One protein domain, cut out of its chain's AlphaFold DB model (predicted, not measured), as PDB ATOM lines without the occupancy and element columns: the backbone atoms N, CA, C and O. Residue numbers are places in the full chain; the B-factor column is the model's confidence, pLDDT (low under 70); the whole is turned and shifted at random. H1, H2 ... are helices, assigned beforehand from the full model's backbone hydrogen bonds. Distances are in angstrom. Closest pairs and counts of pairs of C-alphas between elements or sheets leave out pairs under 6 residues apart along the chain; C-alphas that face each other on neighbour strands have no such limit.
ATOM      1  N   ARG A  15     290.395 282.060 352.254       53.91
ATOM      2  CA  ARG A  15     291.234 282.471 353.380       53.91
ATOM      3  C   ARG A  15     292.708 282.111 353.188       53.91
ATOM      4  O   ARG A  15     293.576 282.912 353.517       53.91
ATOM      5  N   VAL A  16     292.997 280.922 352.662       50.66
ATOM      6  CA  VAL A  16     294.376 280.456 352.437       50.66
ATOM      7  C   VAL A  16     294.986 281.174 351.232       50.66
ATOM      8  O   VAL A  16     296.137 281.601 351.292       50.66
ATOM      9  N   ALA A  17     294.199 281.371 350.171       52.50
ATOM     10  CA  ALA A  17     294.621 282.121 348.993       52.50
ATOM     11  C   ALA A  17     294.901 283.603 349.305       52.50
ATOM     12  O   ALA A  17     295.869 284.157 348.784       52.50
ATOM     13  N   ASP A  18     294.107 284.229 350.180       57.56
ATOM     14  CA  ASP A  18     294.313 285.619 350.601       57.56
ATOM     15  C   ASP A  18     295.548 285.780 351.489       57.56
ATOM     16  O   ASP A  18     296.344 286.693 351.274       57.56
ATOM     17  N   ILE A  19     295.738 284.891 352.466       53.00
ATOM     18  CA  ILE A  19     296.886 284.935 353.379       53.00
ATOM     19  C   ILE A  19     298.183 284.693 352.596       53.00
ATOM     20  O   ILE A  19     299.063 285.553 352.562       53.00
ATOM     21  N   PHE A  20     298.241 283.600 351.834       59.06
ATOM     22  CA  PHE A  20     299.405 283.275 351.016       59.06
ATOM     23  C   PHE A  20     299.653 284.333 349.934       59.06
ATOM     24  O   PHE A  20     300.779 284.788 349.739       59.06
ATOM     25  N   GLY A  21     298.606 284.800 349.252       62.03
ATOM     26  CA  GLY A  21     298.708 285.843 348.233       62.03
ATOM     27  C   GLY A  21     299.203 287.188 348.779       62.03
ATOM     28  O   GLY A  21     299.920 287.908 348.079       62.03
ATOM     29  N   ASN A  22     298.865 287.531 350.025       65.56
ATOM     30  CA  ASN A  22     299.301 288.774 350.664       65.56
ATOM     31  C   ASN A  22     300.734 288.683 351.198       65.56
ATOM     32  O   ASN A  22     301.529 289.592 350.933       65.56
ATOM     33  N   THR A  23     301.096 287.593 351.876       62.38
ATOM     34  CA  THR A  23     302.463 287.362 352.378       62.38
ATOM     35  C   THR A  23     303.459 287.333 351.217       62.38
ATOM     36  O   THR A  23     304.507 287.975 351.252       62.38
ATOM     37  N   THR A  24     303.087 286.701 350.105       60.22
ATOM     38  CA  THR A  24     303.951 286.574 348.920       60.22
ATOM     39  C   THR A  24     304.102 287.877 348.144       60.22
ATOM     40  O   THR A  24     305.215 288.233 347.767       60.22
ATOM     41  N   ARG A  25     303.026 288.659 347.988       66.19
ATOM     42  CA  ARG A  25     303.100 290.017 347.420       66.19
ATOM     43  C   ARG A  25     303.961 290.948 348.274       66.19
ATOM     44  O   ARG A  25     304.665 291.806 347.735       66.19
ATOM     45  N   THR A  26     303.888 290.791 349.593       65.69
ATOM     46  CA  THR A  26     304.713 291.550 350.538       65.69
ATOM     47  C   THR A  26     306.184 291.201 350.345       65.69
ATOM     48  O   THR A  26     306.986 292.109 350.131       65.69
ATOM     49  N   LEU A  27     306.524 289.910 350.296       63.41
ATOM     50  CA  LEU A  27     307.884 289.442 350.016       63.41
ATOM     51  C   LEU A  27     308.400 289.930 348.657       63.41
ATOM     52  O   LEU A  27     309.459 290.543 348.615       63.41
ATOM     53  N   ASP A  28     307.629 289.795 347.573       65.06
ATOM     54  CA  ASP A  28     308.001 290.321 346.247       65.06
ATOM     55  C   ASP A  28     308.317 291.823 346.285       65.06
ATOM     56  O   ASP A  28     309.295 292.294 345.698       65.06
ATOM     57  N   THR A  29     307.487 292.593 346.993       69.44
ATOM     58  CA  THR A  29     307.669 294.041 347.132       69.44
ATOM     59  C   THR A  29     308.940 294.367 347.912       69.44
ATOM     60  O   THR A  29     309.671 295.283 347.532       69.44
ATOM     61  N   LEU A  30     309.219 293.629 348.988       65.81
ATOM     62  CA  LEU A  30     310.426 293.797 349.797       65.81
ATOM     63  C   LEU A  30     311.684 293.421 349.003       65.81
ATOM     64  O   LEU A  30     312.636 294.202 348.992       65.81
ATOM     65  N   THR A  31     311.664 292.312 348.263       63.84
ATOM     66  CA  THR A  31     312.764 291.869 347.393       63.84
ATOM     67  C   THR A  31     313.090 292.910 346.327       63.84
ATOM     68  O   THR A  31     314.244 293.307 346.177       63.84
ATOM     69  N   LEU A  32     312.073 293.432 345.631       70.50
ATOM     70  CA  LEU A  32     312.257 294.489 344.633       70.50
ATOM     71  C   LEU A  32     312.868 295.755 345.243       70.50
ATOM     72  O   LEU A  32     313.765 296.353 344.648       70.50
ATOM     73  N   ARG A  33     312.411 296.163 346.433       70.12
ATOM     74  CA  ARG A  33     312.963 297.328 347.142       70.12
ATOM     75  C   ARG A  33     314.412 297.103 347.569       70.12
ATOM     76  O   ARG A  33     315.214 298.025 347.447       70.12
ATOM     77  N   LEU A  34     314.756 295.903 348.035       68.00
ATOM     78  CA  LEU A  34     316.129 295.535 348.386       68.00
ATOM     79  C   LEU A  34     317.056 295.594 347.169       68.00
ATOM     80  O   LEU A  34     318.111 296.217 347.256       68.00
ATOM     81  N   MET A  35     316.642 295.029 346.028       67.31
ATOM     82  CA  MET A  35     317.415 295.095 344.779       67.31
ATOM     83  C   MET A  35     317.634 296.544 344.332       67.31
ATOM     84  O   MET A  35     318.768 296.948 344.104       67.31
ATOM     85  N   GLN A  36     316.574 297.361 344.310       74.25
ATOM     86  CA  GLN A  36     316.682 298.782 343.962       74.25
ATOM     87  C   GLN A  36     317.654 299.531 344.878       74.25
ATOM     88  O   GLN A  36     318.435 300.359 344.414       74.25
ATOM     89  N   LYS A  37     317.630 299.247 346.184       73.88
ATOM     90  CA  LYS A  37     318.526 299.899 347.146       73.88
ATOM     91  C   LYS A  37     319.971 299.431 347.026       73.88
ATOM     92  O   LYS A  37     320.864 300.259 347.218       73.88
ATOM     93  N   ALA A  38     320.195 298.167 346.677       66.94
ATOM     94  CA  ALA A  38     321.516 297.643 346.352       66.94
ATOM     95  C   ALA A  38     322.076 298.304 345.080       66.94
ATOM     96  O   ALA A  38     323.195 298.810 345.104       66.94
ATOM     97  N   ASP A  39     321.276 298.414 344.017       71.62
ATOM     98  CA  ASP A  39     321.673 299.087 342.773       71.62
ATOM     99  C   ASP A  39     321.989 300.574 343.003       71.62
ATOM    100  O   ASP A  39     323.003 301.089 342.529       71.62
ATOM    101  N   GLU A  40     321.161 301.270 343.791       71.88
ATOM    102  CA  GLU A  40     321.407 302.660 344.195       71.88
ATOM    103  C   GLU A  40     322.723 302.817 344.973       71.88
ATOM    104  O   GLU A  40     323.438 303.803 344.783       71.88
ATOM    105  N   ARG A  41     323.047 301.871 345.864       72.88
ATOM    106  CA  ARG A  41     324.316 301.857 346.605       72.88
ATOM    107  C   ARG A  41     325.495 301.669 345.651       72.88
ATOM    108  O   ARG A  41     326.476 302.399 345.769       72.88
ATOM    109  N   ASN A  42     325.378 300.746 344.698       67.31
ATOM    110  CA  ASN A  42     326.416 300.447 343.708       67.31
ATOM    111  C   ASN A  42     326.734 301.663 342.853       67.31
ATOM    112  O   ASN A  42     327.886 302.073 342.755       67.31
ATOM    113  N   ALA A  43     325.693 302.313 342.341       67.50
ATOM    114  CA  ALA A  43     325.847 303.494 341.512       67.50
ATOM    115  C   ALA A  43     326.543 304.657 342.249       67.50
ATOM    116  O   ALA A  43     327.108 305.528 341.601       67.50
ATOM    117  N   ILE A  44     326.499 304.698 343.584       67.50
ATOM    118  CA  ILE A  44     327.146 305.746 344.390       67.50
ATOM    119  C   ILE A  44     328.576 305.382 344.795       67.50
ATOM    120  O   ILE A  44     329.394 306.285 344.982       67.50
ATOM    121  N   LEU A  45     328.886 304.089 344.914       65.38
ATOM    122  CA  LEU A  45     330.249 303.602 345.130       65.38
ATOM    123  C   LEU A  45     331.100 303.672 343.856       65.38
ATOM    124  O   LEU A  45     332.303 303.895 343.958       65.38
ATOM    125  N   ASP A  46     330.487 303.563 342.676       66.69
ATOM    126  CA  ASP A  46     331.141 303.839 341.395       66.69
ATOM    127  C   ASP A  46     331.328 305.358 341.224       66.69
ATOM    128  O   ASP A  46     330.491 306.079 340.676       66.69
ATOM    129  N   TYR A  47     332.437 305.860 341.775       53.22
ATOM    130  CA  TYR A  47     332.857 307.264 341.805       53.22
ATOM    131  C   TYR A  47     332.781 307.951 340.424       53.22
ATOM    132  O   TYR A  47     333.758 307.977 339.682       53.22
ATOM    133  N   GLY A  48     331.649 308.583 340.091       55.47
ATOM    134  CA  GLY A  48     331.582 309.483 338.926       55.47
ATOM    135  C   GLY A  48     330.199 309.849 338.386       55.47
ATOM    136  O   GLY A  48     330.091 310.780 337.596       55.47
ATOM    137  N   THR A  49     329.135 309.163 338.790       59.72
ATOM    138  CA  THR A  49     327.819 309.280 338.129       59.72
ATOM    139  C   THR A  49     326.889 310.341 338.708       59.72
ATOM    140  O   THR A  49     325.997 310.805 337.999       59.72
ATOM    141  N   TYR A  50     327.076 310.755 339.966       64.06
ATOM    142  CA  TYR A  50     326.156 311.679 340.633       64.06
ATOM    143  C   TYR A  50     326.782 313.031 340.965       64.06
ATOM    144  O   TYR A  50     327.829 313.129 341.606       64.06
ATOM    145  N   THR A  51     326.065 314.088 340.594       74.56
ATOM    146  CA  THR A  51     326.339 315.462 341.024       74.56
ATOM    147  C   THR A  51     326.050 315.645 342.518       74.56
ATOM    148  O   THR A  51     325.245 314.921 343.113       74.56
ATOM    149  N   HIS A  52     326.663 316.667 343.126       76.88
ATOM    150  CA  HIS A  52     326.409 317.067 344.517       76.88
ATOM    151  C   HIS A  52     324.907 317.226 344.816       76.88
ATOM    152  O   HIS A  52     324.393 316.721 345.813       76.88
ATOM    153  N   GLU A  53     324.179 317.877 343.908       77.12
ATOM    154  CA  GLU A  53     322.748 318.136 344.058       77.12
ATOM    155  C   GLU A  53     321.902 316.860 343.956       77.12
ATOM    156  O   GLU A  53     320.962 316.676 344.733       77.12
ATOM    157  N   GLN A  54     322.260 315.934 343.062       76.81
ATOM    158  CA  GLN A  54     321.585 314.640 342.974       76.81
ATOM    159  C   GLN A  54     321.777 313.813 344.250       76.81
ATOM    160  O   GLN A  54     320.800 313.253 344.755       76.81
ATOM    161  N   LEU A  55     322.994 313.774 344.806       75.50
ATOM    162  CA  LEU A  55     323.275 313.059 346.054       75.50
ATOM    163  C   LEU A  55     322.503 313.663 347.230       75.50
ATOM    164  O   LEU A  55     321.833 312.936 347.964       75.50
ATOM    165  N   ARG A  56     322.508 314.994 347.360       81.38
ATOM    166  CA  ARG A  56     321.737 315.709 348.384       81.38
ATOM    167  C   ARG A  56     320.237 315.439 348.270       81.38
ATOM    168  O   ARG A  56     319.588 315.125 349.264       81.38
ATOM    169  N   ASN A  57     319.668 315.560 347.073       80.31
ATOM    170  CA  ASN A  57     318.236 315.343 346.870       80.31
ATOM    171  C   ASN A  57     317.850 313.886 347.146       80.31
ATOM    172  O   ASN A  57     316.780 313.623 347.698       80.31
ATOM    173  N   SER A  58     318.732 312.936 346.824       75.81
ATOM    174  CA  SER A  58     318.546 311.535 347.202       75.81
ATOM    175  C   SER A  58     318.566 311.349 348.722       75.81
ATOM    176  O   SER A  58     317.674 310.696 349.264       75.81
ATOM    177  N   LEU A  59     319.499 312.005 349.419       76.38
ATOM    178  CA  LEU A  59     319.587 311.996 350.879       76.38
ATOM    179  C   LEU A  59     318.310 312.537 351.539       76.38
ATOM    180  O   LEU A  59     317.793 311.923 352.465       76.38
ATOM    181  N   ILE A  60     317.760 313.644 351.033       75.12
ATOM    182  CA  ILE A  60     316.511 314.236 351.540       75.12
ATOM    183  C   ILE A  60     315.334 313.283 351.343       75.12
ATOM    184  O   ILE A  60     314.534 313.092 352.259       75.12
ATOM    185  N   ARG A  61     315.221 312.659 350.163       77.56
ATOM    186  CA  ARG A  61     314.172 311.662 349.911       77.56
ATOM    187  C   ARG A  61     314.272 310.487 350.879       77.56
ATOM    188  O   ARG A  61     313.244 310.063 351.396       77.56
ATOM    189  N   GLN A  62     315.482 309.990 351.142       71.62
ATOM    190  CA  GLN A  62     315.694 308.908 352.105       71.62
ATOM    191  C   GLN A  62     315.368 309.345 353.533       71.62
ATOM    192  O   GLN A  62     314.600 308.665 354.203       71.62
ATOM    193  N   ALA A  63     315.857 310.507 353.970       70.62
ATOM    194  CA  ALA A  63     315.566 311.056 355.292       70.62
ATOM    195  C   ALA A  63     314.052 311.213 355.528       70.62
ATOM    196  O   ALA A  63     313.558 310.903 356.609       70.62
ATOM    197  N   ASN A  64     313.301 311.628 354.503       69.94
ATOM    198  CA  ASN A  64     311.849 311.802 354.574       69.94
ATOM    199  C   ASN A  64     311.045 310.495 354.581       69.94
ATOM    200  O   ASN A  64     309.866 310.533 354.939       69.94
ATOM    201  N   ALA A  65     311.651 309.374 354.183       68.19
ATOM    202  CA  ALA A  65     311.008 308.063 354.193       68.19
ATOM    203  C   ALA A  65     310.954 307.427 355.596       68.19
ATOM    204  O   ALA A  65     310.223 306.459 355.788       68.19
ATOM    205  N   PHE A  66     311.697 307.967 356.567       67.81
ATOM    206  CA  PHE A  66     311.679 307.513 357.957       67.81
ATOM    207  C   PHE A  66     310.557 308.171 358.782       67.81
ATOM    208  O   PHE A  66     309.880 309.108 358.344       67.81
ATOM    209  N   ASP A  67     310.362 307.676 360.006       72.00
ATOM    210  CA  ASP A  67     309.393 308.224 360.953       72.00
ATOM    211  C   ASP A  67     309.702 309.679 361.377       72.00
ATOM    212  O   ASP A  67     310.688 310.313 360.987       72.00
ATOM    213  N   ALA A  68     308.794 310.270 362.156       74.38
ATOM    214  CA  ALA A  68     308.902 311.662 362.581       74.38
ATOM    215  C   ALA A  68     310.112 311.953 363.487       74.38
ATOM    216  O   ALA A  68     310.602 313.082 363.475       74.38
ATOM    217  N   GLU A  69     310.589 310.980 364.260       72.94
ATOM    218  CA  GLU A  69     311.721 311.150 365.171       72.94
ATOM    219  C   GLU A  69     313.034 311.198 364.389       72.94
ATOM    220  O   GLU A  69     313.810 312.149 364.516       72.94
ATOM    221  N   HIS A  70     313.212 310.246 363.478       70.44
ATOM    222  CA  HIS A  70     314.356 310.184 362.581       70.44
ATOM    223  C   HIS A  70     314.429 311.427 361.683       70.44
ATOM    224  O   HIS A  70     315.476 312.067 361.595       70.44
ATOM    225  N   ARG A  71     313.299 311.872 361.112       73.88
ATOM    226  CA  ARG A  71     313.243 313.118 360.321       73.88
ATOM    227  C   ARG A  71     313.746 314.346 361.084       73.88
ATOM    228  O   ARG A  71     314.423 315.188 360.494       73.88
ATOM    229  N   ARG A  72     313.454 314.459 362.386       76.81
ATOM    230  CA  ARG A  72     313.936 315.579 363.219       76.81
ATOM    231  C   ARG A  72     315.434 315.505 363.473       76.81
ATOM    232  O   ARG A  72     316.098 316.531 363.374       76.81
ATOM    233  N   GLN A  73     315.961 314.318 363.764       74.88
ATOM    234  CA  GLN A  73     317.404 314.117 363.904       74.88
ATOM    235  C   GLN A  73     318.127 314.500 362.603       74.88
ATOM    236  O   GLN A  73     319.144 315.190 362.634       74.88
ATOM    237  N   TYR A  74     317.547 314.156 361.446       76.50
ATOM    238  CA  TYR A  74     318.140 314.461 360.146       76.50
ATOM    239  C   TYR A  74     318.113 315.934 359.762       76.50
ATOM    240  O   TYR A  74     319.026 316.391 359.076       76.50
ATOM    241  N   ALA A  75     317.126 316.696 360.236       77.88
ATOM    242  CA  ALA A  75     317.087 318.139 360.022       77.88
ATOM    243  C   ALA A  75     318.358 318.846 360.544       77.88
ATOM    244  O   ALA A  75     318.730 319.890 360.012       77.88
ATOM    245  N   GLY A  76     319.054 318.263 361.531       83.25
ATOM    246  CA  GLY A  76     320.326 318.775 362.055       83.25
ATOM    247  C   GLY A  76     321.487 318.745 361.053       83.25
ATOM    248  O   GLY A  76     322.379 319.588 361.136       83.25
ATOM    249  N   TYR A  77     321.454 317.849 360.061       86.25
ATOM    250  CA  TYR A  77     322.481 317.772 359.014       86.25
ATOM    251  C   TYR A  77     322.296 318.806 357.906       86.25
ATOM    252  O   TYR A  77     323.149 318.888 357.034       86.25
ATOM    253  N   PHE A  78     321.222 319.597 357.898       88.00
ATOM    254  CA  PHE A  78     320.979 320.592 356.852       88.00
ATOM    255  C   PHE A  78     321.186 322.006 357.382       88.00
ATOM    256  O   PHE A  78     320.780 322.340 358.498       88.00
ATOM    257  N   VAL A  79     321.816 322.852 356.573       85.62
ATOM    258  CA  VAL A  79     321.942 324.285 356.850       85.62
ATOM    259  C   VAL A  79     320.595 324.959 356.605       85.62
ATOM    260  O   VAL A  79     319.950 324.737 355.579       85.62
ATOM    261  N   ARG A  80     320.134 325.780 357.548       84.75
ATOM    262  CA  ARG A  80     318.867 326.509 357.420       84.75
ATOM    263  C   ARG A  80     319.070 327.719 356.510       84.75
ATOM    264  O   ARG A  80     320.086 328.398 356.605       84.75
ATOM    265  N   GLY A  81     318.083 328.034 355.666       80.56
ATOM    266  CA  GLY A  81     318.135 329.198 354.760       80.56
ATOM    267  C   GLY A  81     318.507 330.499 355.479       80.56
ATOM    268  O   GLY A  81     319.413 331.204 355.055       80.56
ATOM    269  N   GLN A  82     317.905 330.714 356.649       83.19
ATOM    270  CA  GLN A  82     318.130 331.884 357.502       83.19
ATOM    271  C   GLN A  82     319.593 332.058 357.948       83.19
ATOM    272  O   GLN A  82     320.037 333.188 358.130       83.19
ATOM    273  N   GLU A  83     320.352 330.968 358.124       83.88
ATOM    274  CA  GLU A  83     321.761 331.033 358.546       83.88
ATOM    275  C   GLU A  83     322.647 331.608 357.431       83.88
ATOM    276  O   GLU A  83     323.540 332.402 357.706       83.88
ATOM    277  N   VAL A  84     322.359 331.255 356.174       81.94
ATOM    278  CA  VAL A  84     323.047 331.810 354.997       81.94
ATOM    279  C   VAL A  84     322.586 333.242 354.738       81.94
ATOM    280  O   VAL A  84     323.413 334.111 354.486       81.94
ATOM    281  N   ASP A  85     321.286 333.510 354.870       79.81
ATOM    282  CA  ASP A  85     320.719 334.846 354.656       79.81
ATOM    283  C   ASP A  85     321.272 335.871 355.649       79.81
ATOM    284  O   ASP A  85     321.552 337.011 355.286       79.81
ATOM    285  N   THR A  86     321.503 335.460 356.896       77.75
ATOM    286  CA  THR A  86     322.124 336.318 357.915       77.75
ATOM    287  C   THR A  86     323.569 336.672 357.550       77.75
ATOM    288  O   THR A  86     324.015 337.784 357.820       77.75
ATOM    289  N   LEU A  87     324.306 335.758 356.909       76.50
ATOM    290  CA  LEU A  87     325.678 336.012 356.470       76.50
ATOM    291  C   LEU A  87     325.726 336.983 355.280       76.50
ATOM    292  O   LEU A  87     326.588 337.856 355.249       76.50
ATOM    293  N   THR A  88     324.811 336.839 354.316       70.56
ATOM    294  CA  THR A  88     324.833 337.593 353.050       70.56
ATOM    295  C   THR A  88     324.149 338.962 353.112       70.56
ATOM    296  O   THR A  88     324.383 339.790 352.238       70.56
ATOM    297  N   THR A  89     323.331 339.232 354.135       68.44
ATOM    298  CA  THR A  89     322.644 340.529 354.328       68.44
ATOM    299  C   THR A  89     323.447 341.560 355.127       68.44
ATOM    300  O   THR A  89     323.072 342.731 355.162       68.44
ATOM    301  N   LEU A  90     324.559 341.170 355.756       61.44
ATOM    302  CA  LEU A  90     325.411 342.072 356.533       61.44
ATOM    303  C   LEU A  90     326.532 342.648 355.648       61.44
ATOM    304  O   LEU A  90     327.574 342.022 355.463       61.44
ATOM    305  N   THR A  91     326.326 343.849 355.105       58.41
ATOM    306  CA  THR A  91     327.305 344.549 354.260       58.41
ATOM    307  C   THR A  91     328.422 345.226 355.069       58.41
ATOM    308  O   THR A  91     328.168 346.110 355.880       58.41
ATOM    309  N   GLU A  92     329.651 344.814 354.741       53.38
ATOM    310  CA  GLU A  92     330.966 345.448 354.946       53.38
ATOM    311  C   GLU A  92     331.712 345.272 356.286       53.38
ATOM    312  O   GLU A  92     331.191 345.418 357.391       53.38
ATOM    313  N   GLY A  93     333.013 344.968 356.141       53.72
ATOM    314  CA  GLY A  93     334.024 345.104 357.192       53.72
ATOM    315  C   GLY A  93     334.355 343.852 358.012       53.72
ATOM    316  O   GLY A  93     334.449 343.969 359.227       53.72
ATOM    317  N   ALA A  94     334.476 342.665 357.394       54.94
ATOM    318  CA  ALA A  94     335.305 341.505 357.823       54.94
ATOM    319  C   ALA A  94     334.887 340.213 357.076       54.94
ATOM    320  O   ALA A  94     334.613 339.183 357.697       54.94
ATOM    321  N   ASN A  95     334.779 340.264 355.743       70.06
ATOM    322  CA  ASN A  95     334.119 339.209 354.961       70.06
ATOM    323  C   ASN A  95     334.839 337.851 355.038       70.06
ATOM    324  O   ASN A  95     334.180 336.835 355.238       70.06
ATOM    325  N   GLU A  96     336.175 337.812 354.985       71.44
ATOM    326  CA  GLU A  96     336.912 336.538 354.992       71.44
ATOM    327  C   GLU A  96     336.784 335.775 356.318       71.44
ATOM    328  O   GLU A  96     336.438 334.592 356.337       71.44
ATOM    329  N   SER A  97     337.029 336.450 357.444       77.88
ATOM    330  CA  SER A  97     336.965 335.827 358.771       77.88
ATOM    331  C   SER A  97     335.551 335.333 359.095       77.88
ATOM    332  O   SER A  97     335.391 334.240 359.639       77.88
ATOM    333  N   ARG A  98     334.520 336.088 358.693       76.88
ATOM    334  CA  ARG A  98     333.115 335.714 358.893       76.88
ATOM    335  C   ARG A  98     332.694 334.541 358.017       76.88
ATOM    336  O   ARG A  98     332.066 333.623 358.533       76.88
ATOM    337  N   VAL A  99     333.070 334.528 356.736       79.00
ATOM    338  CA  VAL A  99     332.792 333.383 355.854       79.00
ATOM    339  C   VAL A  99     333.524 332.147 356.357       79.00
ATOM    340  O   VAL A  99     332.895 331.109 356.505       79.00
ATOM    341  N   ARG A 100     334.810 332.238 356.723       80.12
ATOM    342  CA  ARG A 100     335.521 331.100 357.334       80.12
ATOM    343  C   ARG A 100     334.842 330.615 358.614       80.12
ATOM    344  O   ARG A 100     334.646 329.415 358.764       80.12
ATOM    345  N   GLY A 101     334.451 331.530 359.503       84.81
ATOM    346  CA  GLY A 101     333.721 331.197 360.728       84.81
ATOM    347  C   GLY A 101     332.390 330.500 360.442       84.81
ATOM    348  O   GLY A 101     332.068 329.499 361.077       84.81
ATOM    349  N   PHE A 102     331.652 330.965 359.434       88.19
ATOM    350  CA  PHE A 102     330.423 330.327 358.977       88.19
ATOM    351  C   PHE A 102     330.674 328.929 358.391       88.19
ATOM    352  O   PHE A 102     330.012 327.972 358.798       88.19
ATOM    353  N   LEU A 103     331.640 328.781 357.478       88.00
ATOM    354  CA  LEU A 103     331.981 327.494 356.859       88.00
ATOM    355  C   LEU A 103     332.438 326.470 357.908       88.00
ATOM    356  O   LEU A 103     332.044 325.306 357.825       88.00
ATOM    357  N   GLU A 104     333.187 326.908 358.924       87.88
ATOM    358  CA  GLU A 104     333.592 326.058 360.049       87.88
ATOM    359  C   GLU A 104     332.394 325.703 360.945       87.88
ATOM    360  O   GLU A 104     332.188 324.536 361.266       87.88
ATOM    361  N   SER A 105     331.533 326.671 361.283       87.44
ATOM    362  CA  SER A 105     330.332 326.427 362.104       87.44
ATOM    363  C   SER A 105     329.300 325.512 361.434       87.44
ATOM    364  O   SER A 105     328.473 324.889 362.100       87.44
ATOM    365  N   THR A 106     329.342 325.424 360.104       87.75
ATOM    366  CA  THR A 106     328.454 324.578 359.304       87.75
ATOM    367  C   THR A 106     329.124 323.289 358.856       87.75
ATOM    368  O   THR A 106     328.526 322.535 358.091       87.75
ATOM    369  N   LYS A 107     330.349 322.993 359.297       87.50
ATOM    370  CA  LYS A 107     331.058 321.760 358.950       87.50
ATOM    371  C   LYS A 107     330.233 320.521 359.309       87.50
ATOM    372  O   LYS A 107     329.591 320.462 360.353       87.50
ATOM    373  N   GLY A 108     330.207 319.542 358.404       83.50
ATOM    374  CA  GLY A 108     329.368 318.345 358.547       83.50
ATOM    375  C   GLY A 108     327.867 318.571 358.305       83.50
ATOM    376  O   GLY A 108     327.083 317.636 358.469       83.50
ATOM    377  N   ARG A 109     327.449 319.780 357.900       89.69
ATOM    378  CA  ARG A 109     326.078 320.091 357.460       89.69
ATOM    379  C   ARG A 109     326.025 320.309 355.948       89.69
ATOM    380  O   ARG A 109     327.043 320.546 355.306       89.69
ATOM    381  N   ILE A 110     324.832 320.222 355.381       89.75
ATOM    382  CA  ILE A 110     324.581 320.186 353.943       89.75
ATOM    383  C   ILE A 110     323.786 321.418 353.531       89.75
ATOM    384  O   ILE A 110     322.715 321.683 354.085       89.75
ATOM    385  N   MET A 111     324.286 322.136 352.532       89.69
ATOM    386  CA  MET A 111     323.643 323.296 351.930       89.69
ATOM    387  C   MET A 111     322.945 322.915 350.621       89.69
ATOM    388  O   MET A 111     323.283 321.944 349.945       89.69
ATOM    389  N   ASP A 112     321.911 323.665 350.263       87.50
ATOM    390  CA  ASP A 112     321.224 323.543 348.985       87.50
ATOM    391  C   ASP A 112     321.889 324.369 347.876       87.50
ATOM    392  O   ASP A 112     322.785 325.177 348.124       87.50
ATOM    393  N   GLY A 113     321.474 324.142 346.627       85.25
ATOM    394  CA  GLY A 113     322.058 324.838 345.479       85.25
ATOM    395  C   GLY A 113     321.897 326.360 345.548       85.25
ATOM    396  O   GLY A 113     322.807 327.079 345.147       85.25
ATOM    397  N   LYS A 114     320.793 326.861 346.118       87.94
ATOM    398  CA  LYS A 114     320.537 328.303 346.258       87.94
ATOM    399  C   LYS A 114     321.410 328.917 347.349       87.94
ATOM    400  O   LYS A 114     321.901 330.025 347.183       87.94
ATOM    401  N   GLN A 115     321.612 328.203 348.450       89.00
ATOM    402  CA  GLN A 115     322.512 328.586 349.534       89.00
ATOM    403  C   GLN A 115     323.956 328.657 349.038       89.00
ATOM    404  O   GLN A 115     324.621 329.665 349.260       89.00
ATOM    405  N   TRP A 116     324.410 327.640 348.299       90.00
ATOM    406  CA  TRP A 116     325.719 327.663 347.651       90.00
ATOM    407  C   TRP A 116     325.844 328.831 346.675       90.00
ATOM    408  O   TRP A 116     326.794 329.600 346.781       90.00
ATOM    409  N   GLN A 117     324.874 329.008 345.775       88.12
ATOM    410  CA  GLN A 117     324.867 330.111 344.814       88.12
ATOM    411  C   GLN A 117     325.003 331.472 345.512       88.12
ATOM    412  O   GLN A 117     325.865 332.256 345.132       88.12
ATOM    413  N   ARG A 118     324.233 331.718 346.579       86.56
ATOM    414  CA  ARG A 118     324.320 332.955 347.372       86.56
ATOM    415  C   ARG A 118     325.701 333.167 347.997       86.56
ATOM    416  O   ARG A 118     326.173 334.297 348.040       86.56
ATOM    417  N   LEU A 119     326.356 332.107 348.478       87.50
ATOM    418  CA  LEU A 119     327.715 332.200 349.025       87.50
ATOM    419  C   LEU A 119     328.753 332.530 347.949       87.50
ATOM    420  O   LEU A 119     329.652 333.326 348.209       87.50
ATOM    421  N   TYR A 120     328.625 331.954 346.751       88.12
ATOM    422  CA  TYR A 120     329.497 332.285 345.619       88.12
ATOM    423  C   TYR A 120     329.264 333.714 345.115       88.12
ATOM    424  O   TYR A 120     330.230 334.426 344.863       88.12
ATOM    425  N   GLU A 121     328.006 334.155 345.023       87.88
ATOM    426  CA  GLU A 121     327.652 335.542 344.687       87.88
ATOM    427  C   GLU A 121     328.234 336.525 345.713       87.88
ATOM    428  O   GLU A 121     328.785 337.554 345.333       87.88
ATOM    429  N   PHE A 122     328.178 336.184 347.005       84.00
ATOM    430  CA  PHE A 122     328.775 336.984 348.075       84.00
ATOM    431  C   PHE A 122     330.310 337.010 348.027       84.00
ATOM    432  O   PHE A 122     330.916 338.048 348.287       84.00
ATOM    433  N   ALA A 123     330.950 335.881 347.714       84.44
ATOM    434  CA  ALA A 123     332.402 335.806 347.581       84.44
ATOM    435  C   ALA A 123     332.928 336.614 346.383       84.44
ATOM    436  O   ALA A 123     334.070 337.076 346.424       84.44
ATOM    437  N   GLY A 124     332.116 336.793 345.333       85.19
ATOM    438  CA  GLY A 124     332.519 337.484 344.109       85.19
ATOM    439  C   GLY A 124     333.787 336.865 343.516       85.19
ATOM    440  O   GLY A 124     333.931 335.643 343.489       85.19
ATOM    441  N   ASP A 125     334.734 337.704 343.104       86.06
ATOM    442  CA  ASP A 125     336.007 337.266 342.516       86.06
ATOM    443  C   ASP A 125     337.141 337.075 343.548       86.06
ATOM    444  O   ASP A 125     338.298 336.917 343.160       86.06
ATOM    445  N   ASP A 126     336.857 337.091 344.860       86.19
ATOM    446  CA  ASP A 126     337.884 336.898 345.894       86.19
ATOM    447  C   ASP A 126     338.446 335.456 345.846       86.19
ATOM    448  O   ASP A 126     337.746 334.497 346.199       86.19
ATOM    449  N   PRO A 127     339.722 335.261 345.459       84.50
ATOM    450  CA  PRO A 127     340.281 333.929 345.244       84.50
ATOM    451  C   PRO A 127     340.438 333.120 346.541       84.50
ATOM    452  O   PRO A 127     340.395 331.886 346.505       84.50
ATOM    453  N   LEU A 128     340.604 333.778 347.695       83.44
ATOM    454  CA  LEU A 128     340.719 333.099 348.988       83.44
ATOM    455  C   LEU A 128     339.365 332.549 349.431       83.44
ATOM    456  O   LEU A 128     339.285 331.407 349.898       83.44
ATOM    457  N   LEU A 129     338.302 333.334 349.244       84.94
ATOM    458  CA  LEU A 129     336.934 332.910 349.532       84.94
ATOM    459  C   LEU A 129     336.469 331.812 348.574       84.94
ATOM    460  O   LEU A 129     335.957 330.794 349.037       84.94
ATOM    461  N   GLN A 130     336.731 331.953 347.274       87.81
ATOM    462  CA  GLN A 130     336.439 330.920 346.275       87.81
ATOM    463  C   GLN A 130     337.133 329.592 346.621       87.81
ATOM    464  O   GLN A 130     336.494 328.540 346.683       87.81
ATOM    465  N   GLY A 131     338.425 329.630 346.967       89.19
ATOM    466  CA  GLY A 131     339.166 328.438 347.391       89.19
ATOM    467  C   GLY A 131     338.692 327.834 348.722       89.19
ATOM    468  O   GLY A 131     338.848 326.631 348.951       89.19
ATOM    469  N   ALA A 132     338.129 328.633 349.632       88.31
ATOM    470  CA  ALA A 132     337.513 328.136 350.866       88.31
ATOM    471  C   ALA A 132     336.153 327.468 350.598       88.31
ATOM    472  O   ALA A 132     335.891 326.393 351.140       88.31
ATOM    473  N   LEU A 133     335.328 328.059 349.728       90.19
ATOM    474  CA  LEU A 133     334.042 327.501 349.309       90.19
ATOM    475  C   LEU A 133     334.219 326.169 348.575       90.19
ATOM    476  O   LEU A 133     333.555 325.197 348.932       90.19
ATOM    477  N   GLU A 134     335.164 326.074 347.636       90.50
ATOM    478  CA  GLU A 134     335.443 324.817 346.928       90.50
ATOM    479  C   GLU A 134     335.895 323.703 347.880       90.50
ATOM    480  O   GLU A 134     335.369 322.590 347.829       90.50
ATOM    481  N   ARG A 135     336.808 323.996 348.817       90.19
ATOM    482  CA  ARG A 135     337.219 323.019 349.840       90.19
ATOM    483  C   ARG A 135     336.036 322.566 350.690       90.19
ATOM    484  O   ARG A 135     335.819 321.365 350.844       90.19
ATOM    485  N   ARG A 136     335.222 323.505 351.175       91.06
ATOM    486  CA  ARG A 136     334.048 323.187 351.993       91.06
ATOM    487  C   ARG A 136     332.989 322.397 351.215       91.06
ATOM    488  O   ARG A 136     332.333 321.536 351.801       91.06
ATOM    489  N   LYS A 137     332.836 322.641 349.915       89.12
ATOM    490  CA  LYS A 137     331.940 321.887 349.026       89.12
ATOM    491  C   LYS A 137     332.418 320.450 348.816       89.12
ATOM    492  O   LYS A 137     331.600 319.532 348.811       89.12
ATOM    493  N   GLN A 138     333.730 320.223 348.720       86.12
ATOM    494  CA  GLN A 138     334.296 318.867 348.694       86.12
ATOM    495  C   GLN A 138     334.126 318.138 350.037       86.12
ATOM    496  O   GLN A 138     333.772 316.958 350.065       86.12
ATOM    497  N   GLU A 139     334.304 318.836 351.161       87.75
ATOM    498  CA  GLU A 139     334.016 318.287 352.495       87.75
ATOM    499  C   GLU A 139     332.528 317.927 352.662       87.75
ATOM    500  O   GLU A 139     332.193 316.875 353.218       87.75
ATOM    501  N   GLU A 140     331.628 318.760 352.131       88.19
ATOM    502  CA  GLU A 140     330.192 318.469 352.094       88.19
ATOM    503  C   GLU A 140     329.901 317.207 351.299       88.19
ATOM    504  O   GLU A 140     329.159 316.349 351.763       88.19
ATOM    505  N   LEU A 141     330.515 317.064 350.123       82.88
ATOM    506  CA  LEU A 141     330.330 315.900 349.266       82.88
ATOM    507  C   LEU A 141     330.731 314.607 349.987       82.88
ATOM    508  O   LEU A 141     330.011 313.610 349.911       82.88
ATOM    509  N   SER A 142     331.845 314.634 350.722       82.06
ATOM    510  CA  SER A 142     332.271 313.521 351.577       82.06
ATOM    511  C   SER A 142     331.242 313.223 352.676       82.06
ATOM    512  O   SER A 142     330.843 312.072 352.869       82.06
ATOM    513  N   THR A 143     330.721 314.266 353.327       85.06
ATOM    514  CA  THR A 143     329.677 314.154 354.360       85.06
ATOM    515  C   THR A 143     328.383 313.556 353.802       85.06
ATOM    516  O   THR A 143     327.842 312.610 354.373       85.06
ATOM    517  N   ILE A 144     327.901 314.056 352.658       81.94
ATOM    518  CA  ILE A 144     326.705 313.554 351.971       81.94
ATOM    519  C   ILE A 144     326.881 312.073 351.638       81.94
ATOM    520  O   ILE A 144     325.963 311.292 351.872       81.94
ATOM    521  N   ARG A 145     328.050 311.669 351.123       77.31
ATOM    522  CA  ARG A 145     328.345 310.262 350.815       77.31
ATOM    523  C   ARG A 145     328.322 309.390 352.064       77.31
ATOM    524  O   ARG A 145     327.673 308.348 352.050       77.31
ATOM    525  N   GLY A 146     328.976 309.820 353.143       80.38
ATOM    526  CA  GLY A 146     328.979 309.094 354.414       80.38
ATOM    527  C   GLY A 146     327.567 308.896 354.970       80.38
ATOM    528  O   GLY A 146     327.181 307.775 355.300       80.38
ATOM    529  N   LEU A 147     326.766 309.964 354.993       81.50
ATOM    530  CA  LEU A 147     325.371 309.906 355.436       81.50
ATOM    531  C   LEU A 147     324.515 309.034 354.517       81.50
ATOM    532  O   LEU A 147     323.724 308.231 355.003       81.50
ATOM    533  N   TYR A 148     324.701 309.134 353.201       78.44
ATOM    534  CA  TYR A 148     323.980 308.310 352.238       78.44
ATOM    535  C   TYR A 148     324.257 306.823 352.449       78.44
ATOM    536  O   TYR A 148     323.324 306.027 352.525       78.44
ATOM    537  N   LEU A 149     325.531 306.440 352.560       75.50
ATOM    538  CA  LEU A 149     325.924 305.050 352.788       75.50
ATOM    539  C   LEU A 149     325.364 304.535 354.116       75.50
ATOM    540  O   LEU A 149     324.826 303.431 354.161       75.50
ATOM    541  N   HIS A 150     325.419 305.352 355.169       78.44
ATOM    542  CA  HIS A 150     324.828 305.016 356.460       78.44
ATOM    543  C   HIS A 150     323.302 304.811 356.375       78.44
ATOM    544  O   HIS A 150     322.777 303.832 356.906       78.44
ATOM    545  N   PHE A 151     322.570 305.687 355.680       73.94
ATOM    546  CA  PHE A 151     321.113 305.568 355.534       73.94
ATOM    547  C   PHE A 151     320.695 304.413 354.637       73.94
ATOM    548  O   PHE A 151     319.730 303.709 354.948       73.94
ATOM    549  N   ASN A 152     321.429 304.188 353.552       73.81
ATOM    550  CA  ASN A 152     321.209 303.046 352.686       73.81
ATOM    551  C   ASN A 152     321.412 301.746 353.480       73.81
ATOM    552  O   ASN A 152     320.522 300.904 353.456       73.81
ATOM    553  N   GLN A 153     322.470 301.647 354.297       73.00
ATOM    554  CA  GLN A 153     322.687 300.505 355.190       73.00
ATOM    555  C   GLN A 153     321.503 300.279 356.145       73.00
ATOM    556  O   GLN A 153     320.942 299.189 356.164       73.00
ATOM    557  N   ARG A 154     321.033 301.310 356.862       74.38
ATOM    558  CA  ARG A 154     319.866 301.162 357.759       74.38
ATOM    559  C   ARG A 154     318.590 300.760 357.016       74.38
ATOM    560  O   ARG A 154     317.783 299.995 357.538       74.38
ATOM    561  N   THR A 155     318.398 301.270 355.802       72.06
ATOM    562  CA  THR A 155     317.259 300.910 354.945       72.06
ATOM    563  C   THR A 155     317.335 299.444 354.518       72.06
ATOM    564  O   THR A 155     316.327 298.739 354.535       72.06
ATOM    565  N   LEU A 156     318.533 298.976 354.165       71.25
ATOM    566  CA  LEU A 156     318.794 297.577 353.845       71.25
ATOM    567  C   LEU A 156     318.564 296.672 355.055       71.25
ATOM    568  O   LEU A 156     317.892 295.654 354.911       71.25
ATOM    569  N   ASP A 157     319.033 297.058 356.241       72.25
ATOM    570  CA  ASP A 157     318.809 296.309 357.480       72.25
ATOM    571  C   ASP A 157     317.314 296.190 357.802       72.25
ATOM    572  O   ASP A 157     316.833 295.105 358.145       72.25
ATOM    573  N   HIS A 158     316.562 297.286 357.646       76.06
ATOM    574  CA  HIS A 158     315.114 297.304 357.841       76.06
ATOM    575  C   HIS A 158     314.402 296.355 356.873       76.06
ATOM    576  O   HIS A 158     313.703 295.446 357.318       76.06
ATOM    577  N   TYR A 159     314.609 296.508 355.562       70.25
ATOM    578  CA  TYR A 159     313.937 295.653 354.581       70.25
ATOM    579  C   TYR A 159     314.374 294.193 354.675       70.25
ATOM    580  O   TYR A 159     313.545 293.309 354.488       70.25
ATOM    581  N   THR A 160     315.636 293.923 355.018       66.88
ATOM    582  CA  THR A 160     316.112 292.556 355.270       66.88
ATOM    583  C   THR A 160     315.389 291.951 356.470       66.88
ATOM    584  O   THR A 160     314.955 290.806 356.407       66.88
ATOM    585  N   SER A 161     315.215 292.712 357.551       71.81
ATOM    586  CA  SER A 161     314.512 292.238 358.750       71.81
ATOM    587  C   SER A 161     313.027 291.974 358.480       71.81
ATOM    588  O   SER A 161     312.523 290.918 358.852       71.81
ATOM    589  N   GLU A 162     312.342 292.880 357.774       71.12
ATOM    590  CA  GLU A 162     310.942 292.689 357.361       71.12
ATOM    591  C   GLU A 162     310.782 291.495 356.411       71.12
ATOM    592  O   GLU A 162     309.828 290.730 356.521       71.12
ATOM    593  N   MET A 163     311.736 291.294 355.502       69.44
ATOM    594  CA  MET A 163     311.760 290.147 354.599       69.44
ATOM    595  C   MET A 163     311.938 288.835 355.370       69.44
ATOM    596  O   MET A 163     311.191 287.889 355.135       69.44
ATOM    597  N   LEU A 164     312.888 288.773 356.311       68.38
ATOM    598  CA  LEU A 164     313.096 287.597 357.162       68.38
ATOM    599  C   LEU A 164     311.852 287.277 357.990       68.38
ATOM    600  O   LEU A 164     311.436 286.123 358.042       68.38
ATOM    601  N   LYS A 165     311.214 288.302 358.561       72.88
ATOM    602  CA  LYS A 165     309.935 288.148 359.250       72.88
ATOM    603  C   LYS A 165     308.859 287.599 358.314       72.88
ATOM    604  O   LYS A 165     308.192 286.642 358.672       72.88
ATOM    605  N   GLY A 166     308.744 288.125 357.094       67.75
ATOM    606  CA  GLY A 166     307.808 287.607 356.096       67.75
ATOM    607  C   GLY A 166     308.077 286.147 355.707       67.75
ATOM    608  O   GLY A 166     307.137 285.412 355.423       67.75
ATOM    609  N   ILE A 167     309.337 285.695 355.722       64.38
ATOM    610  CA  ILE A 167     309.696 284.280 355.516       64.38
ATOM    611  C   ILE A 167     309.285 283.429 356.721       64.38
ATOM    612  O   ILE A 167     308.801 282.314 356.533       64.38
ATOM    613  N   ASP A 168     309.455 283.931 357.944       67.06
ATOM    614  CA  ASP A 168     309.002 283.251 359.160       67.06
ATOM    615  C   ASP A 168     307.466 283.185 359.257       67.06
ATOM    616  O   ASP A 168     306.920 282.145 359.638       67.06
ATOM    617  N   ASP A 169     306.768 284.247 358.853       68.44
ATOM    618  CA  ASP A 169     305.306 284.294 358.753       68.44
ATOM    619  C   ASP A 169     304.828 283.297 357.689       68.44
ATOM    620  O   ASP A 169     303.993 282.431 357.966       68.44
ATOM    621  N   LEU A 170     305.461 283.312 356.507       66.25
ATOM    622  CA  LEU A 170     305.220 282.329 355.455       66.25
ATOM    623  C   LEU A 170     305.451 280.910 355.978       66.25
ATOM    624  O   LEU A 170     304.622 280.036 355.767       66.25
ATOM    625  N   ARG A 171     306.538 280.655 356.712       65.94
ATOM    626  CA  ARG A 171     306.818 279.349 357.321       65.94
ATOM    627  C   ARG A 171     305.672 278.873 358.218       65.94
ATOM    628  O   ARG A 171     305.294 277.696 358.159       65.94
ATOM    629  N   TYR A 172     305.162 279.748 359.079       65.31
ATOM    630  CA  TYR A 172     304.057 279.421 359.977       65.31
ATOM    631  C   TYR A 172     302.790 279.070 359.185       65.31
ATOM    632  O   TYR A 172     302.176 278.026 359.417       65.31
ATOM    633  N   GLU A 173     302.461 279.886 358.183       63.19
ATOM    634  CA  GLU A 173     301.318 279.679 357.288       63.19
ATOM    635  C   GLU A 173     301.439 278.370 356.493       63.19
ATOM    636  O   GLU A 173     300.507 277.564 356.469       63.19
ATOM    637  N   LEU A 174     302.616 278.103 355.918       62.97
ATOM    638  CA  LEU A 174     302.943 276.877 355.189       62.97
ATOM    639  C   LEU A 174     302.756 275.627 356.062       62.97
ATOM    640  O   LEU A 174     302.245 274.609 355.594       62.97
ATOM    641  N   THR A 175     303.128 275.706 357.340       64.00
ATOM    642  CA  THR A 175     302.956 274.604 358.298       64.00
ATOM    643  C   THR A 175     301.475 274.337 358.590       64.00
ATOM    644  O   THR A 175     301.059 273.178 358.643       64.00
ATOM    645  N   GLY A 176     300.665 275.392 358.733       62.22
ATOM    646  CA  GLY A 176     299.214 275.275 358.906       62.22
ATOM    647  C   GLY A 176     298.532 274.642 357.691       62.22
ATOM    648  O   GLY A 176     297.767 273.692 357.831       62.22
ATOM    649  N   VAL A 177     298.897 275.089 356.493       58.84
ATOM    650  CA  VAL A 177     298.380 274.567 355.223       58.84
ATOM    651  C   VAL A 177     298.726 273.091 355.017       58.84
ATOM    652  O   VAL A 177     297.860 272.306 354.638       58.84
ATOM    653  N   LEU A 178     299.964 272.678 355.306       61.03
ATOM    654  CA  LEU A 178     300.366 271.268 355.234       61.03
ATOM    655  C   LEU A 178     299.557 270.388 356.189       61.03
ATOM    656  O   LEU A 178     299.167 269.275 355.830       61.03
ATOM    657  N   ARG A 179     299.293 270.881 357.405       62.56
ATOM    658  CA  ARG A 179     298.448 270.182 358.376       62.56
ATOM    659  C   ARG A 179     297.032 270.002 357.831       62.56
ATOM    660  O   ARG A 179     296.513 268.892 357.886       62.56
ATOM    661  N   ASP A 180     296.448 271.058 357.278       58.25
ATOM    662  CA  ASP A 180     295.072 271.034 356.787       58.25
ATOM    663  C   ASP A 180     294.939 270.125 355.545       58.25
ATOM    664  O   ASP A 180     294.030 269.295 355.490       58.25
ATOM    665  N   ILE A 181     295.909 270.154 354.619       56.16
ATOM    666  CA  ILE A 181     295.951 269.260 353.445       56.16
ATOM    667  C   ILE A 181     296.036 267.788 353.860       56.16
ATOM    668  O   ILE A 181     295.298 266.966 353.319       56.16
ATOM    669  N   ARG A 182     296.871 267.444 354.852       58.41
ATOM    670  CA  ARG A 182     296.982 266.066 355.374       58.41
ATOM    671  C   ARG A 182     295.668 265.530 355.942       58.41
ATOM    672  O   ARG A 182     295.485 264.315 355.975       58.41
ATOM    673  N   THR A 183     294.783 266.414 356.400       54.94
ATOM    674  CA  THR A 183     293.480 266.045 356.973       54.94
ATOM    675  C   THR A 183     292.336 266.034 355.962       54.94
ATOM    676  O   THR A 183     291.282 265.475 356.254       54.94
ATOM    677  N   THR A 184     292.523 266.616 354.776       49.84
ATOM    678  CA  THR A 184     291.481 266.687 353.744       49.84
ATOM    679  C   THR A 184     291.693 265.665 352.631       49.84
ATOM    680  O   THR A 184     292.771 265.585 352.053       49.84
TER     681      THR A 184
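Overview. This is residues 15 to 184 of the 311 residues of an uncharacterized protein of Archaeon GW2011_AR4 (UniProt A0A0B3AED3). A single very long helix, H7, runs through nearly the whole length of a rod; H1 runs back side by side with it as a two-helix stalk, and a small head sits at the other end, where H5 and H6 pack on residues 128 to 136 of H7 and H4 packs on H6. Between stalk and head, H2 crosses H7 at a slant, with short H3 folded back on its end. The printed part has 170 residues, with seven named helices, H1 to H7 in order, and no named strand: all helix. It is extended, with a radius of gyration of the C-alphas of 23.9 A and spans of 89 by 31 by 19 A.

Along the chain. H1, residues 15 to 45, begins with C-alpha 15 at (291.234, 282.471, 353.380) and is 45.1 A long. H2 is residues 52 to 64, 18.5 A, H3 68 to 75, H4 81 to 88, H5 95 to 105 and H6 113 to 123. H7, residues 127 to 183, runs 83.3 A from C-alpha 127 at (340.281, 333.929, 345.244) to C-alpha 183 at (293.480, 266.045, 356.973).

Arrangement. H7 is the hub, touching four helices. H1 touches it at a shallow tilt of 23 degrees, opposite ways, the closest C-alphas being Leu 27 and Met 163, 6.0 A. H2 touches residues 141 to 151 of H7 at a steep tilt of 41 degrees, closest at Leu 59 and Tyr 148, 5.9 A between C-alphas. H2 and H3 form a hairpin. H6 and H7 form another, closest at C-alphas 123 and 129, 5.7 A. H3 and H7 are apart. Every O i to N i+4 pair is within hydrogen-bond range in H1, H2, H3, H5, H6 and H7; in H4, 3 of 4.

Size, cuts and confidence. The farthest C-alphas, Gly 93 and Thr 184, are 89.3 A apart. Residues 178 to 184 stand free. The printed part has no cut and no long link. Mean pLDDT of the printed part is 74.1, with residues 15 to 31 and 166 to 184 among those under 70.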